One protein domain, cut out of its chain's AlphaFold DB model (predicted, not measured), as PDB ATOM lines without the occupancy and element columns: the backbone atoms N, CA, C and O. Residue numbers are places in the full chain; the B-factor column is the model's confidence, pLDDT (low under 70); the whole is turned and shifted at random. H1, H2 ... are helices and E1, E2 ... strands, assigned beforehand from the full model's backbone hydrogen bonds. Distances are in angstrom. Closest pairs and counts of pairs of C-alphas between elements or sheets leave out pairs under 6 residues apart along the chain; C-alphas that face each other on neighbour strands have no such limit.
ATOM      1  N   PRO A  42      33.071  31.297  21.047       73.62
ATOM      2  CA  PRO A  42      33.409  32.032  19.840       73.62
ATOM      3  C   PRO A  42      32.210  32.062  18.899       73.62
ATOM      4  O   PRO A  42      31.615  31.019  18.624       73.62
ATOM      5  N   PHE A  43      31.884  33.246  18.386       76.25
ATOM      6  CA  PHE A  43      30.790  33.423  17.426       76.25
ATOM      7  C   PHE A  43      29.413  33.058  17.989       76.25
ATOM      8  O   PHE A  43      28.526  32.651  17.236       76.25
ATOM      9  N   ALA A  44      29.217  33.213  19.305       80.44
ATOM     10  CA  ALA A  44      27.900  33.091  19.910       80.44
ATOM     11  C   ALA A  44      26.898  33.981  19.145       80.44
ATOM     12  O   ALA A  44      27.139  35.185  18.985       80.44
ATOM     13  N   PRO A  45      25.769  33.425  18.666       82.38
ATOM     14  CA  PRO A  45      24.857  34.172  17.806       82.38
ATOM     15  C   PRO A  45      24.351  35.480  18.419       82.38
ATOM     16  O   PRO A  45      24.246  36.478  17.716       82.38
ATOM     17  N   LEU A  46      24.080  35.495  19.730       81.69
ATOM     18  CA  LEU A  46      23.618  36.692  20.434       81.69
ATOM     19  C   LEU A  46      24.669  37.808  20.422       81.69
ATOM     20  O   LEU A  46      24.329  38.960  20.157       81.69
ATOM     21  N   ASP A  47      25.932  37.471  20.674       82.19
ATOM     22  CA  ASP A  47      27.023  38.448  20.700       82.19
ATOM     23  C   ASP A  47      27.255  39.041  19.317       82.19
ATOM     24  O   ASP A  47      27.419  40.250  19.173       82.19
ATOM     25  N   MET A  48      27.170  38.211  18.280       84.19
ATOM     26  CA  MET A  48      27.249  38.686  16.908       84.19
ATOM     27  C   MET A  48      26.049  39.554  16.514       84.19
ATOM     28  O   MET A  48      26.257  40.596  15.898       84.19
ATOM     29  N   CYS A  49      24.816  39.167  16.864       86.56
ATOM     30  CA  CYS A  49      23.641  40.010  16.638       86.56
ATOM     31  C   CYS A  49      23.834  41.383  17.287       86.56
ATOM     32  O   CYS A  49      23.638  42.403  16.635       86.56
ATOM     33  N   ASN A  50      24.263  41.408  18.550       86.06
ATOM     34  CA  ASN A  50      24.499  42.645  19.284       86.06
ATOM     35  C   ASN A  50      25.605  43.482  18.640       86.06
ATOM     36  O   ASN A  50      25.417  44.680  18.442       86.06
ATOM     37  N   ALA A  51      26.731  42.862  18.279       87.19
ATOM     38  CA  ALA A  51      27.837  43.547  17.625       87.19
ATOM     39  C   ALA A  51      27.374  44.185  16.309       87.19
ATOM     40  O   ALA A  51      27.433  45.406  16.178       87.19
ATOM     41  N   ILE A  52      26.833  43.385  15.383       88.56
ATOM     42  CA  ILE A  52      26.402  43.848  14.059       88.56
ATOM     43  C   ILE A  52      25.334  44.935  14.181       88.56
ATOM     44  O   ILE A  52      25.510  46.021  13.639       88.56
ATOM     45  N   LEU A  53      24.244  44.676  14.905       86.88
ATOM     46  CA  LEU A  53      23.102  45.594  14.949       86.88
ATOM     47  C   LEU A  53      23.416  46.901  15.687       86.88
ATOM     48  O   LEU A  53      22.788  47.915  15.402       86.88
ATOM     49  N   SER A  54      24.383  46.905  16.612       85.56
ATOM     50  CA  SER A  54      24.782  48.132  17.317       85.56
ATOM     51  C   SER A  54      25.573  49.115  16.447       85.56
ATOM     52  O   SER A  54      25.465  50.321  16.662       85.56
ATOM     53  N   GLY A  55      26.349  48.612  15.480       77.62
ATOM     54  CA  GLY A  55      27.207  49.417  14.602       77.62
ATOM     55  C   GLY A  55      26.641  49.655  13.201       77.62
ATOM     56  O   GLY A  55      27.271  50.334  12.390       77.62
ATOM     57  N   LEU A  56      25.478  49.083  12.883       87.94
ATOM     58  CA  LEU A  56      24.910  49.125  11.540       87.94
ATOM     59  C   LEU A  56      23.998  50.342  11.349       87.94
ATOM     60  O   LEU A  56      22.910  50.415  11.915       87.94
ATOM     61  N   ASP A  57      24.414  51.263  10.479       89.94
ATOM     62  CA  ASP A  57      23.553  52.323   9.956       89.94
ATOM     63  C   ASP A  57      23.080  51.972   8.542       89.94
ATOM     64  O   ASP A  57      23.873  51.821   7.613       89.94
ATOM     65  N   LEU A  58      21.764  51.845   8.380       91.25
ATOM     66  CA  LEU A  58      21.129  51.583   7.086       91.25
ATOM     67  C   LEU A  58      20.706  52.872   6.368       91.25
ATOM     68  O   LEU A  58      20.120  52.823   5.282       91.25
ATOM     69  N   SER A  59      20.957  54.042   6.961       90.94
ATOM     70  CA  SER A  59      20.548  55.318   6.392       90.94
ATOM     71  C   SER A  59      21.221  55.555   5.033       90.94
ATOM     72  O   SER A  59      22.433  55.460   4.861       90.94
ATOM     73  N   GLY A  60      20.405  55.820   4.011       90.94
ATOM     74  CA  GLY A  60      20.892  56.035   2.644       90.94
ATOM     75  C   GLY A  60      21.303  54.767   1.884       90.94
ATOM     76  O   GLY A  60      21.642  54.874   0.704       90.94
ATOM     77  N   VAL A  61      21.215  53.583   2.495       95.00
ATOM     78  CA  VAL A  61      21.450  52.298   1.824       95.00
ATOM     79  C   VAL A  61      20.182  51.893   1.075       95.00
ATOM     80  O   VAL A  61      19.100  51.796   1.654       95.00
ATOM     81  N   ALA A  62      20.297  51.676  -0.235       94.94
ATOM     82  CA  ALA A  62      19.165  51.261  -1.055       94.94
ATOM     83  C   ALA A  62      18.897  49.755  -0.874       94.94
ATOM     84  O   ALA A  62      19.783  48.957  -1.187       94.94
ATOM     85  N   PRO A  63      17.699  49.343  -0.420       95.81
ATOM     86  CA  PRO A  63      17.386  47.930  -0.290       95.81
ATOM     87  C   PRO A  63      17.152  47.264  -1.645       95.81
ATOM     88  O   PRO A  63      16.606  47.864  -2.576       95.81
ATOM     89  N   VAL A  64      17.469  45.975  -1.711       97.06
ATOM     90  CA  VAL A  64      17.064  45.073  -2.791       97.06
ATOM     91  C   VAL A  64      15.970  44.151  -2.262       97.06
ATOM     92  O   VAL A  64      16.158  43.466  -1.263       97.06
ATOM     93  N   SER A  65      14.807  44.144  -2.912       96.50
ATOM     94  CA  SER A  65      13.710  43.248  -2.527       96.50
ATOM     95  C   SER A  65      14.021  41.810  -2.942       96.50
ATOM     96  O   SER A  65      14.353  41.554  -4.101       96.50
ATOM     97  N   GLU A  66      13.896  40.880  -1.998       95.94
ATOM     98  CA  GLU A  66      14.178  39.456  -2.169       95.94
ATOM     99  C   GLU A  66      13.125  38.590  -1.455       95.94
ATOM    100  O   GLU A  66      12.168  39.080  -0.846       95.94
ATOM    101  N   THR A  67      13.263  37.270  -1.567       93.69
ATOM    102  CA  THR A  67      12.422  36.308  -0.850       93.69
ATOM    103  C   THR A  67      13.292  35.224  -0.228       93.69
ATOM    104  O   THR A  67      14.052  34.575  -0.946       93.69
ATOM    105  N   ILE A  68      13.151  35.010   1.081       89.50
ATOM    106  CA  ILE A  68      13.824  33.948   1.844       89.50
ATOM    107  C   ILE A  68      12.745  33.091   2.499       89.50
ATOM    108  O   ILE A  68      11.901  33.610   3.223       89.50
ATOM    109  N   ASP A  69      12.730  31.791   2.198       86.62
ATOM    110  CA  ASP A  69      11.772  30.822   2.755       86.62
ATOM    111  C   ASP A  69      10.296  31.251   2.650       86.62
ATOM    112  O   ASP A  69       9.460  30.950   3.496       86.62
ATOM    113  N   GLY A  70       9.960  31.966   1.570       88.19
ATOM    114  CA  GLY A  70       8.615  32.488   1.311       88.19
ATOM    115  C   GLY A  70       8.315  33.850   1.948       88.19
ATOM    116  O   GLY A  70       7.293  34.447   1.610       88.19
ATOM    117  N   ASN A  71       9.208  34.376   2.788       89.06
ATOM    118  CA  ASN A  71       9.101  35.705   3.382       89.06
ATOM    119  C   ASN A  71       9.680  36.760   2.446       89.06
ATOM    120  O   ASN A  71      10.791  36.606   1.933       89.06
ATOM    121  N   LYS A  72       8.941  37.851   2.234       94.31
ATOM    122  CA  LYS A  72       9.473  39.026   1.540       94.31
ATOM    123  C   LYS A  72      10.428  39.761   2.462       94.31
ATOM    124  O   LYS A  72      10.072  40.080   3.593       94.31
ATOM    125  N   VAL A  73      11.617  40.040   1.953       95.94
ATOM    126  CA  VAL A  73      12.674  40.700   2.713       95.94
ATOM    127  C   VAL A  73      13.296  41.824   1.899       95.94
ATOM    128  O   VAL A  73      13.371  41.765   0.670       95.94
ATOM    129  N   ALA A  74      13.765  42.847   2.598       96.06
ATOM    130  CA  ALA A  74      14.652  43.865   2.074       96.06
ATOM    131  C   ALA A  74      16.096  43.490   2.438       96.06
ATOM    132  O   ALA A  74      16.448  43.431   3.618       96.06
ATOM    133  N   ARG A  75      16.922  43.221   1.423       96.94
ATOM    134  CA  ARG A  75      18.362  43.010   1.571       96.94
ATOM    135  C   ARG A  75      19.078  44.354   1.545       96.94
ATOM    136  O   ARG A  75      18.967  45.090   0.565       96.94
ATOM    137  N   TYR A  76      19.839  44.641   2.592       96.31
ATOM    138  CA  TYR A  76      20.716  45.804   2.690       96.31
ATOM    139  C   TYR A  76      22.160  45.327   2.720       96.31
ATOM    140  O   TYR A  76      22.478  44.402   3.460       96.31
ATOM    141  N   GLU A  77      23.021  45.963   1.936       96.69
ATOM    142  CA  GLU A  77      24.451  45.670   1.874       96.69
ATOM    143  C   GLU A  77      25.225  46.936   2.231       96.69
ATOM    144  O   GLU A  77      25.020  47.991   1.626       96.69
ATOM    145  N   VAL A  78      26.079  46.833   3.246       95.31
ATOM    146  CA  VAL A  78      26.889  47.932   3.773       95.31
ATOM    147  C   VAL A  78      28.350  47.514   3.684       95.31
ATOM    148  O   VAL A  78      28.778  46.608   4.395       95.31
ATOM    149  N   GLU A  79      29.110  48.130   2.776       92.06
ATOM    150  CA  GLU A  79      30.483  47.701   2.450       92.06
ATOM    151  C   GLU A  79      31.555  48.214   3.427       92.06
ATOM    152  O   GLU A  79      32.588  47.563   3.582       92.06
ATOM    153  N   ASP A  80      31.302  49.348   4.090       89.62
ATOM    154  CA  ASP A  80      32.262  50.065   4.942       89.62
ATOM    155  C   ASP A  80      31.723  50.232   6.375       89.62
ATOM    156  O   ASP A  80      31.603  51.341   6.898       89.62
ATOM    157  N   VAL A  81      31.353  49.122   7.015       90.94
ATOM    158  CA  VAL A  81      30.948  49.129   8.429       90.94
ATOM    159  C   VAL A  81      32.171  49.412   9.307       90.94
ATOM    160  O   VAL A  81      33.288  48.988   9.001       90.94
ATOM    161  N   GLU A  82      31.973  50.121  10.423       88.88
ATOM    162  CA  GLU A  82      33.058  50.433  11.355       88.88
ATOM    163  C   GLU A  82      33.785  49.157  11.808       88.88
ATOM    164  O   GLU A  82      33.169  48.211  12.308       88.88
ATOM    165  N   LEU A  83      35.117  49.143  11.668       85.25
ATOM    166  CA  LEU A  83      35.954  47.985  12.007       85.25
ATOM    167  C   LEU A  83      35.829  47.562  13.475       85.25
ATOM    168  O   LEU A  83      36.052  46.393  13.777       85.25
ATOM    169  N   GLU A  84      35.442  48.467  14.378       84.25
ATOM    170  CA  GLU A  84      35.148  48.129  15.778       84.25
ATOM    171  C   GLU A  84      34.049  47.059  15.890       84.25
ATOM    172  O   GLU A  84      34.139  46.175  16.741       84.25
ATOM    173  N   THR A  85      33.086  47.054  14.961       82.69
ATOM    174  CA  THR A  85      32.054  46.013  14.844       82.69
ATOM    175  C   THR A  85      32.666  44.662  14.485       82.69
ATOM    176  O   THR A  85      32.370  43.647  15.113       82.69
ATOM    177  N   ALA A  86      33.573  44.639  13.503       80.75
ATOM    178  CA  ALA A  86      34.285  43.426  13.108       80.75
ATOM    179  C   ALA A  86      35.146  42.894  14.259       80.75
ATOM    180  O   ALA A  86      35.175  41.697  14.533       80.75
ATOM    181  N   VAL A  87      35.834  43.793  14.961       80.88
ATOM    182  CA  VAL A  87      36.654  43.464  16.126       80.88
ATOM    183  C   VAL A  87      35.780  42.850  17.215       80.88
ATOM    184  O   VAL A  87      36.130  41.784  17.709       80.88
ATOM    185  N   ALA A  88      34.614  43.408  17.538       81.00
ATOM    186  CA  ALA A  88      33.715  42.828  18.540       81.00
ATOM    187  C   ALA A  88      33.295  41.372  18.230       81.00
ATOM    188  O   ALA A  88      33.097  40.590  19.153       81.00
ATOM    189  N   ILE A  89      33.218  40.992  16.950       80.06
ATOM    190  CA  ILE A  89      32.868  39.628  16.512       80.06
ATOM    191  C   ILE A  89      34.099  38.708  16.501       80.06
ATOM    192  O   ILE A  89      34.033  37.554  16.924       80.06
ATOM    193  N   TRP A  90      35.228  39.206  15.991       78.44
ATOM    194  CA  TRP A  90      36.398  38.394  15.642       78.44
ATOM    195  C   TRP A  90      37.562  38.495  16.639       78.44
ATOM    196  O   TRP A  90      38.577  37.816  16.462       78.44
ATOM    197  N   SER A  91      37.457  39.323  17.683       66.81
ATOM    198  CA  SER A  91      38.505  39.500  18.699       66.81
ATOM    199  C   SER A  91      38.189  38.790  20.027       66.81
ATOM    200  O   SER A  91      37.813  39.384  21.028       66.81
ATOM    201  N   ALA A  92      38.452  37.483  20.038       60.09
ATOM    202  CA  ALA A  92      38.793  36.688  21.228       60.09
ATOM    203  C   ALA A  92      40.182  36.028  20.974       60.09
ATOM    204  O   ALA A  92      40.672  36.144  19.851       60.09
ATOM    205  N   PRO A  93      40.883  35.409  21.957       50.47
ATOM    206  CA  PRO A  93      42.323  35.578  22.283       50.47
ATOM    207  C   PRO A  93      43.417  35.309  21.216       50.47
ATOM    208  O   PRO A  93      44.601  35.374  21.544       50.47
ATOM    209  N   SER A  94      43.083  35.032  19.958       51.50
ATOM    210  CA  SER A  94      44.010  34.759  18.850       51.50
ATOM    211  C   SER A  94      44.249  35.929  17.875       51.50
ATOM    212  O   SER A  94      44.986  35.757  16.906       51.50
ATOM    213  N   ASP A  95      43.706  37.123  18.145       67.00
ATOM    214  CA  ASP A  95      44.099  38.414  17.533       67.00
ATOM    215  C   ASP A  95      43.954  38.605  15.991       67.00
ATOM    216  O   ASP A  95      44.640  39.473  15.442       67.00
ATOM    217  N   PRO A  96      43.083  37.889  15.237       67.44
ATOM    218  CA  PRO A  96      42.902  38.183  13.811       67.44
ATOM    219  C   PRO A  96      42.191  39.523  13.576       67.44
ATOM    220  O   PRO A  96      42.416  40.149  12.545       67.44
ATOM    221  N   GLY A  97      41.400  40.008  14.545       71.75
ATOM    222  CA  GLY A  97      40.695  41.292  14.464       71.75
ATOM    223  C   GLY A  97      41.608  42.494  14.182       71.75
ATOM    224  O   GLY A  97      41.201  43.423  13.495       71.75
ATOM    225  N   ARG A  98      42.869  42.463  14.642       78.75
ATOM    226  CA  ARG A  98      43.856  43.531  14.381       78.75
ATOM    227  C   ARG A  98      44.395  43.558  12.958       78.75
ATOM    228  O   ARG A  98      45.046  44.527  12.579       78.75
ATOM    229  N   LEU A  99      44.197  42.479  12.212       87.19
ATOM    230  CA  LEU A  99      44.662  42.349  10.836       87.19
ATOM    231  C   LEU A  99      43.586  42.769   9.830       87.19
ATOM    232  O   LEU A  99      43.852  42.707   8.634       87.19
ATOM    233  N   LEU A 100      42.386  43.127  10.299       88.94
ATOM    234  CA  LEU A 100      41.244  43.482   9.463       88.94
ATOM    235  C   LEU A 100      41.351  44.931   8.985       88.94
ATOM    236  O   LEU A 100      41.577  45.842   9.776       88.94
ATOM    237  N   ASP A 101      41.128  45.124   7.689       90.50
ATOM    238  CA  ASP A 101      41.201  46.419   7.010       90.50
ATOM    239  C   ASP A 101      39.829  46.887   6.510       90.50
ATOM    240  O   ASP A 101      39.580  48.085   6.400       90.50
ATOM    241  N   ARG A 102      38.942  45.948   6.159       93.31
ATOM    242  CA  ARG A 102      37.598  46.221   5.639       93.31
ATOM    243  C   ARG A 102      36.585  45.275   6.255       93.31
ATOM    244  O   ARG A 102      36.902  44.108   6.498       93.31
ATOM    245  N   PHE A 103      35.372  45.767   6.456       93.00
ATOM    246  CA  PHE A 103      34.280  44.982   7.000       93.00
ATOM    247  C   PHE A 103      32.968  45.363   6.334       93.00
ATOM    248  O   PHE A 103      32.549  46.516   6.398       93.00
ATOM    249  N   SER A 104      32.328  44.374   5.722       95.19
ATOM    250  CA  SER A 104      31.010  44.517   5.136       95.19
ATOM    251  C   SER A 104      29.997  43.637   5.850       95.19
ATOM    252  O   SER A 104      30.316  42.557   6.360       95.19
ATOM    253  N   VAL A 105      28.759  44.112   5.876       96.12
ATOM    254  CA  VAL A 105      27.618  43.401   6.439       96.12
ATOM    255  C   VAL A 105      26.476  43.437   5.438       96.12
ATOM    256  O   VAL A 105      26.154  44.485   4.879       96.12
ATOM    257  N   THR A 106      25.825  42.294   5.272       96.69
ATOM    258  CA  THR A 106      24.554  42.183   4.564       96.69
ATOM    259  C   THR A 106      23.485  41.726   5.544       96.69
ATOM    260  O   THR A 106      23.665  40.730   6.243       96.69
ATOM    261  N   VAL A 107      22.362  42.439   5.602       95.50
ATOM    262  CA  VAL A 107      21.218  42.077   6.449       95.50
ATOM    263  C   VAL A 107      19.960  41.911   5.613       95.50
ATOM    264  O   VAL A 107      19.713  42.679   4.681       95.50
ATOM    265  N   TRP A 108      19.149  40.916   5.961       96.00
ATOM    266  CA  TRP A 108      17.836  40.686   5.366       96.00
ATOM    267  C   TRP A 108      16.767  40.945   6.417       96.00
ATOM    268  O   TRP A 108      16.628  40.176   7.371       96.00
ATOM    269  N   LEU A 109      16.022  42.031   6.225       93.56
ATOM    270  CA  LEU A 109      14.959  42.467   7.126       93.56
ATOM    271  C   LEU A 109      13.588  42.156   6.507       93.56
ATOM    272  O   LEU A 109      13.358  42.541   5.355       93.56
ATOM    273  N   PRO A 110      12.675  41.479   7.220       92.25
ATOM    274  CA  PRO A 110      11.276  41.369   6.814       92.25
ATOM    275  C   PRO A 110      10.613  42.741   6.707       92.25
ATOM    276  O   PRO A 110      10.996  43.677   7.401       92.25
ATOM    277  N   GLU A 111       9.580  42.857   5.870       83.25
ATOM    278  CA  GLU A 111       8.764  44.083   5.818       83.25
ATOM    279  C   GLU A 111       7.962  44.310   7.116       83.25
ATOM    280  O   GLU A 111       7.685  45.455   7.467       83.25
ATOM    281  N   ASP A 112       7.621  43.228   7.826       79.62
ATOM    282  CA  ASP A 112       6.658  43.222   8.937       79.62
ATOM    283  C   ASP A 112       7.275  42.885  10.314       79.62
ATOM    284  O   ASP A 112       6.539  42.788  11.297       79.62
ATOM    285  N   GLU A 113       8.596  42.696  10.416       73.62
ATOM    286  CA  GLU A 113       9.260  42.300  11.669       73.62
ATOM    287  C   GLU A 113      10.423  43.223  12.046       73.62
ATOM    288  O   GLU A 113      11.130  43.755  11.191       73.62
ATOM    289  N   ASP A 114      10.659  43.350  13.354       78.31
ATOM    290  CA  ASP A 114      11.727  44.181  13.926       78.31
ATOM    291  C   ASP A 114      13.096  43.466  13.983       78.31
ATOM    292  O   ASP A 114      14.063  44.018  14.512       78.31
ATOM    293  N   ALA A 115      13.199  42.232  13.475       86.12
ATOM    294  CA  ALA A 115      14.404  41.408  13.561       86.12
ATOM    295  C   ALA A 115      14.833  40.845  12.191       86.12
ATOM    296  O   ALA A 115      13.983  40.506  11.367       86.12
ATOM    297  N   PRO A 116      16.148  40.720  11.925       91.25
ATOM    298  CA  PRO A 116      16.641  40.126  10.686       91.25
ATOM    299  C   PRO A 116      16.370  38.620  10.624       91.25
ATOM    300  O   PRO A 116      16.481  37.926  11.631       91.25
ATOM    301  N   LEU A 117      16.114  38.104   9.418       92.62
ATOM    302  CA  LEU A 117      16.057  36.655   9.154       92.62
ATOM    303  C   LEU A 117      17.422  36.080   8.784       92.62
ATOM    304  O   LEU A 117      17.680  34.890   8.946       92.62
ATOM    305  N   ARG A 118      18.308  36.926   8.259       94.44
ATOM    306  CA  ARG A 118      19.666  36.544   7.889       94.44
ATOM    307  C   ARG A 118      20.603  37.717   8.083       94.44
ATOM    308  O   ARG A 118      20.243  38.865   7.808       94.44
ATOM    309  N   MET A 119      21.813  37.407   8.520       94.69
ATOM    310  CA  MET A 119      22.934  38.330   8.521       94.69
ATOM    311  C   MET A 119      24.153  37.630   7.949       94.69
ATOM    312  O   MET A 119      24.446  36.483   8.278       94.69
ATOM    313  N   GLU A 120      24.872  38.335   7.098       95.06
ATOM    314  CA  GLU A 120      26.177  37.929   6.611       95.06
ATOM    315  C   GLU A 120      27.169  39.018   6.951       95.06
ATOM    316  O   GLU A 120      26.873  40.205   6.847       95.06
ATOM    317  N   SER A 121      28.360  38.607   7.351       92.75
ATOM    318  CA  SER A 121      29.458  39.518   7.594       92.75
ATOM    319  C   SER A 121      30.695  39.009   6.884       92.75
ATOM    320  O   SER A 121      30.954  37.801   6.839       92.75
ATOM    321  N   ARG A 122      31.456  39.937   6.317       93.81
ATOM    322  CA  ARG A 122      32.703  39.643   5.631       93.81
ATOM    323  C   ARG A 122      33.753  40.646   6.063       93.81
ATOM    324  O   ARG A 122      33.631  41.839   5.815       93.81
ATOM    325  N   ALA A 123      34.812  40.146   6.677       91.88
ATOM    326  CA  ALA A 123      35.987  40.931   6.997       91.88
ATOM    327  C   ALA A 123      37.139  40.560   6.063       91.88
ATOM    328  O   ALA A 123      37.378  39.385   5.775       91.88
ATOM    329  N   VAL A 124      37.862  41.571   5.591       93.31
ATOM    330  CA  VAL A 124      39.046  41.410   4.747       93.31
ATOM    331  C   VAL A 124      40.212  42.124   5.405       93.31
ATOM    332  O   VAL A 124      40.068  43.238   5.899       93.31
ATOM    333  N   GLY A 125      41.371  41.486   5.385       92.38
ATOM    334  CA  GLY A 125      42.597  41.980   5.986       92.38
ATOM    335  C   GLY A 125      43.835  41.353   5.362       92.38
ATOM    336  O   GLY A 125      43.755  40.636   4.359       92.38
ATOM    337  N   ALA A 126      44.994  41.564   5.980       92.25
ATOM    338  CA  ALA A 126      46.241  40.955   5.531       92.25
ATOM    339  C   ALA A 126      47.178  40.590   6.688       92.25
ATOM    340  O   ALA A 126      47.361  41.326   7.653       92.25
ATOM    341  N   TYR A 127      47.857  39.453   6.551       89.06
ATOM    342  CA  TYR A 127      48.997  39.116   7.399       89.06
ATOM    343  C   TYR A 127      50.191  40.039   7.097       89.06
ATOM    344  O   TYR A 127      50.326  40.507   5.964       89.06
ATOM    345  N   PRO A 128      51.154  40.203   8.030       87.12
ATOM    346  CA  PRO A 128      52.332  41.061   7.831       87.12
ATOM    347  C   PRO A 128      53.161  40.779   6.565       87.12
ATOM    348  O   PRO A 128      53.871  41.653   6.079       87.12
ATOM    349  N   TYR A 129      53.078  39.564   6.013       90.56
ATOM    350  CA  TYR A 129      53.772  39.160   4.783       90.56
ATOM    351  C   TYR A 129      52.935  39.357   3.503       90.56
ATOM    352  O   TYR A 129      53.302  38.841   2.451       90.56
ATOM    353  N   GLY A 130      51.810  40.074   3.586       88.56
ATOM    354  CA  GLY A 130      50.961  40.433   2.445       88.56
ATOM    355  C   GLY A 130      49.999  39.338   1.978       88.56
ATOM    356  O   GLY A 130      49.377  39.482   0.928       88.56
ATOM    357  N   ARG A 131      49.866  38.236   2.725       92.12
ATOM    358  CA  ARG A 131      48.841  37.221   2.448       92.12
ATOM    359  C   ARG A 131      47.488  37.730   2.932       92.12
ATOM    360  O   ARG A 131      47.370  38.104   4.095       92.12
ATOM    361  N   GLU A 132      46.487  37.673   2.064       93.69
ATOM    362  CA  GLU A 132      45.116  38.068   2.388       93.69
ATOM    363  C   GLU A 132      44.509  37.164   3.476       93.69
ATOM    364  O   GLU A 132      44.738  35.947   3.516       93.69
ATOM    365  N   LEU A 133      43.753  37.793   4.369       89.88
ATOM    366  CA  LEU A 133      42.890  37.177   5.362       89.88
ATOM    367  C   LEU A 133      41.450  37.540   4.996       89.88
ATOM    368  O   LEU A 133      41.117  38.718   4.918       89.88
ATOM    369  N   ILE A 134      40.608  36.534   4.778       91.81
ATOM    370  CA  ILE A 134      39.166  36.709   4.588       91.81
ATOM    371  C   ILE A 134      38.476  35.922   5.695       91.81
ATOM    372  O   ILE A 134      38.812  34.758   5.925       91.81
ATOM    373  N   MET A 135      37.538  36.567   6.375       89.06
ATOM    374  CA  MET A 135      36.698  35.963   7.403       89.06
ATOM    375  C   MET A 135      35.246  36.201   7.019       89.06
ATOM    376  O   MET A 135      34.868  37.332   6.722       89.06
ATOM    377  N   GLU A 136      34.452  35.141   7.005       92.31
ATOM    378  CA  GLU A 136      33.039  35.193   6.641       92.31
ATOM    379  C   GLU A 136      32.229  34.500   7.725       92.31
ATOM    380  O   GLU A 136      32.632  33.455   8.243       92.31
ATOM    381  N   LEU A 137      31.097  35.097   8.076       89.81
ATOM    382  CA  LEU A 137      30.155  34.529   9.028       89.81
ATOM    383  C   LEU A 137      28.743  34.755   8.513       89.81
ATOM    384  O   LEU A 137      28.391  35.869   8.129       89.81
ATOM    385  N   THR A 138      27.947  33.695   8.539       93.31
ATOM    386  CA  THR A 138      26.529  33.725   8.196       93.31
ATOM    387  C   THR A 138      25.709  33.296   9.401       93.31
ATOM    388  O   THR A 138      25.995  32.274  10.023       93.31
ATOM    389  N   LEU A 139      24.666  34.063   9.692       91.88
ATOM    390  CA  LEU A 139      23.632  33.724  10.653       91.88
ATOM    391  C   LEU A 139      22.288  33.677   9.965       91.88
ATOM    392  O   LEU A 139      21.890  34.635   9.308       91.88
ATOM    393  N   GLU A 140      21.583  32.582  10.189       92.56
ATOM    394  CA  GLU A 140      20.196  32.412   9.790       92.56
ATOM    395  C   GLU A 140      19.349  32.326  11.057       92.56
ATOM    396  O   GLU A 140      19.672  31.598  11.999       92.56
ATOM    397  N   ILE A 141      18.291  33.129  11.095       89.38
ATOM    398  CA  ILE A 141      17.385  33.266  12.229       89.38
ATOM    399  C   ILE A 141      16.016  32.786  11.762       89.38
ATOM    400  O   ILE A 141      15.504  33.216  10.731       89.38
ATOM    401  N   ARG A 142      15.427  31.878  12.535       86.88
ATOM    402  CA  ARG A 142      14.112  31.289  12.275       86.88
ATOM    403  C   ARG A 142      13.333  31.142  13.573       86.88
ATOM    404  O   ARG A 142      13.906  31.292  14.652       86.88
ATOM    405  N   ASP A 143      12.049  30.816  13.442       85.44
ATOM    406  CA  ASP A 143      11.157  30.513  14.566       85.44
ATOM    407  C   ASP A 143      11.109  31.657  15.607       85.44
ATOM    408  O   ASP A 143      11.027  31.441  16.818       85.44
ATOM    409  N   LEU A 144      11.179  32.908  15.128       81.38
ATOM    410  CA  LEU A 144      11.083  34.103  15.964       81.38
ATOM    411  C   LEU A 144       9.720  34.152  16.660       81.38
ATOM    412  O   LEU A 144       8.672  34.101  16.021       81.38
ATOM    413  N   GLY A 145       9.742  34.248  17.991       76.56
ATOM    414  CA  GLY A 145       8.523  34.269  18.800       76.56
ATOM    415  C   GLY A 145       7.750  32.946  18.820       76.56
ATOM    416  O   GLY A 145       6.586  32.949  19.206       76.56
ATOM    417  N   ALA A 146       8.361  31.831  18.408       84.19
ATOM    418  CA  ALA A 146       7.694  30.539  18.417       84.19
ATOM    419  C   ALA A 146       7.437  30.046  19.857       84.19
ATOM    420  O   ALA A 146       8.358  29.872  20.658       84.19
ATOM    421  N   ASP A 147       6.160  29.820  20.182       84.56
ATOM    422  CA  ASP A 147       5.695  29.412  21.519       84.56
ATOM    423  C   ASP A 147       6.122  27.982  21.911       84.56
ATOM    424  O   ASP A 147       5.986  27.567  23.067       84.56
ATOM    425  N   ASP A 148       6.582  27.189  20.942       86.69
ATOM    426  CA  ASP A 148       7.024  25.810  21.131       86.69
ATOM    427  C   ASP A 148       8.499  25.696  21.542       86.69
ATOM    428  O   ASP A 148       8.914  24.638  22.025       86.69
ATOM    429  N   ILE A 149       9.270  26.786  21.457       80.25
ATOM    430  CA  ILE A 149      10.632  26.845  21.988       80.25
ATOM    431  C   ILE A 149      10.569  26.943  23.515       80.25
ATOM    432  O   ILE A 149      10.234  27.978  24.093       80.25
ATOM    433  N   LYS A 150      10.951  25.857  24.192       83.06
ATOM    434  CA  LYS A 150      11.057  25.793  25.655       83.06
ATOM    435  C   LYS A 150      12.504  25.606  26.072       83.06
ATOM    436  O   LYS A 150      13.183  24.709  25.581       83.06
ATOM    437  N   ILE A 151      12.960  26.440  27.002       79.88
ATOM    438  CA  ILE A 151      14.276  26.315  27.627       79.88
ATOM    439  C   ILE A 151      14.033  25.931  29.083       79.88
ATOM    440  O   ILE A 151      13.560  26.743  29.876       79.88
ATOM    441  N   GLU A 152      14.329  24.682  29.411       83.44
ATOM    442  CA  GLU A 152      14.220  24.132  30.759       83.44
ATOM    443  C   GLU A 152      15.598  23.605  31.185       83.44
ATOM    444  O   GLU A 152      16.391  23.210  30.321       83.44
ATOM    445  N   PRO A 153      15.917  23.588  32.492       80.56
ATOM    446  CA  PRO A 153      17.112  22.913  32.964       80.56
ATOM    447  C   PRO A 153      17.105  21.449  32.525       80.56
ATOM    448  O   PRO A 153      16.074  20.784  32.675       80.56
ATOM    449  N   PRO A 154      18.225  20.938  31.995       83.31
ATOM    450  CA  PRO A 154      18.310  19.529  31.661       83.31
ATOM    451  C   PRO A 154      18.190  18.679  32.937       83.31
ATOM    452  O   PRO A 154      18.666  19.071  34.006       83.31
ATOM    453  N   VAL A 155      17.503  17.538  32.811       74.00
ATOM    454  CA  VAL A 155      17.262  16.555  33.886       74.00
ATOM    455  C   VAL A 155      18.366  15.516  33.966       74.00
ATOM    456  O   VAL A 155      18.845  15.101  32.887       74.00
TER     457      VAL A 155
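What this domain is: This is residues 42 to 155 of the 155 residues of an uncharacterized protein of Elusimicrobia bacterium RBG_16_66_12 (UniProt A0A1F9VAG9). A curled, twisted sheet of five strands, like part of a barrel, has its E3, E4 and E5 side covered on one face by H1 and H2, two helices side by side and across the strands, with little H3 near one end; E1 and E2 curl away from these helices. A tail, residues 145 to 155, sticks out from this body. The printed part has 114 residues with three named helices and five named strands, in the order H1 E1 E2 H2 H3 E3 E4 E5; the sheet order is E1 E2 E3 E4 E5, all antiparallel, and the class is mixed, helices and strands. It is only just loose, close to compact, with a radius of gyration of the C-alphas of 16.1 A, and flat, spanning 51 by 47 by 21 A.

How they stand to each other: H1, residues 45 to 55, is on the sheet at a height over the sheet of 10.4 A. E1, residues 64 to 68, and E2, residues 71 to 78, form an antiparallel hairpin, with N 66 and O 73 within hydrogen-bond range at 2.9 A. H2, residues 83 to 90, touches H1 at a shallow tilt of 2 degrees, opposite ways; their closest C-alphas, Ala 51 and Thr 85, are 5.6 A apart. H3, residues 96 to 99, touches H2, the closest C-alphas being Val 87 and Gly 97, 4.9 A apart. H1, H2 and H3 lie on the same face of the sheet; H1 and H2 on one face of the sheet E1 E2 E3 E4 E5 make two layers, a layer of helices and a layer of strands. E3, residues 100 to 110, is the antiparallel neighbour of E2, with N 76 and O 107 at 2.9 A. E4, residues 118 to 126, and E5, residues 132 to 140, complete a meander with E3, each strand the antiparallel neighbour of the one before; N 106 and O 120 are 2.8 A apart, N 121 and O 137 2.8 A. On the local plane H1 runs across the strands, at 80 degrees to E3, and H2 at 78 degrees to E4. In H1 and H2 every O i to N i+4 pair is within hydrogen-bond range; H3 is too short for such a pair.

Where its parts are: H1 begins at C-alpha 45 (24.857, 34.172, 17.806) and is 15.8 A long. E2 is 21.6 A long, E3 30.2 A and E4 27.0 A. E5 is 26.6 A long and ends at C-alpha 140 (20.196, 32.412, 9.790).

The domain as a whole: The C-alphas farthest apart, Gly 130 and Val 155, are 51.9 A apart. Without residues 145 to 155, which stand free, the body spans 46 by 26 by 21 A. The printed part has no cut, and no link is long. Residues 91 to 96 have pLDDT under 70.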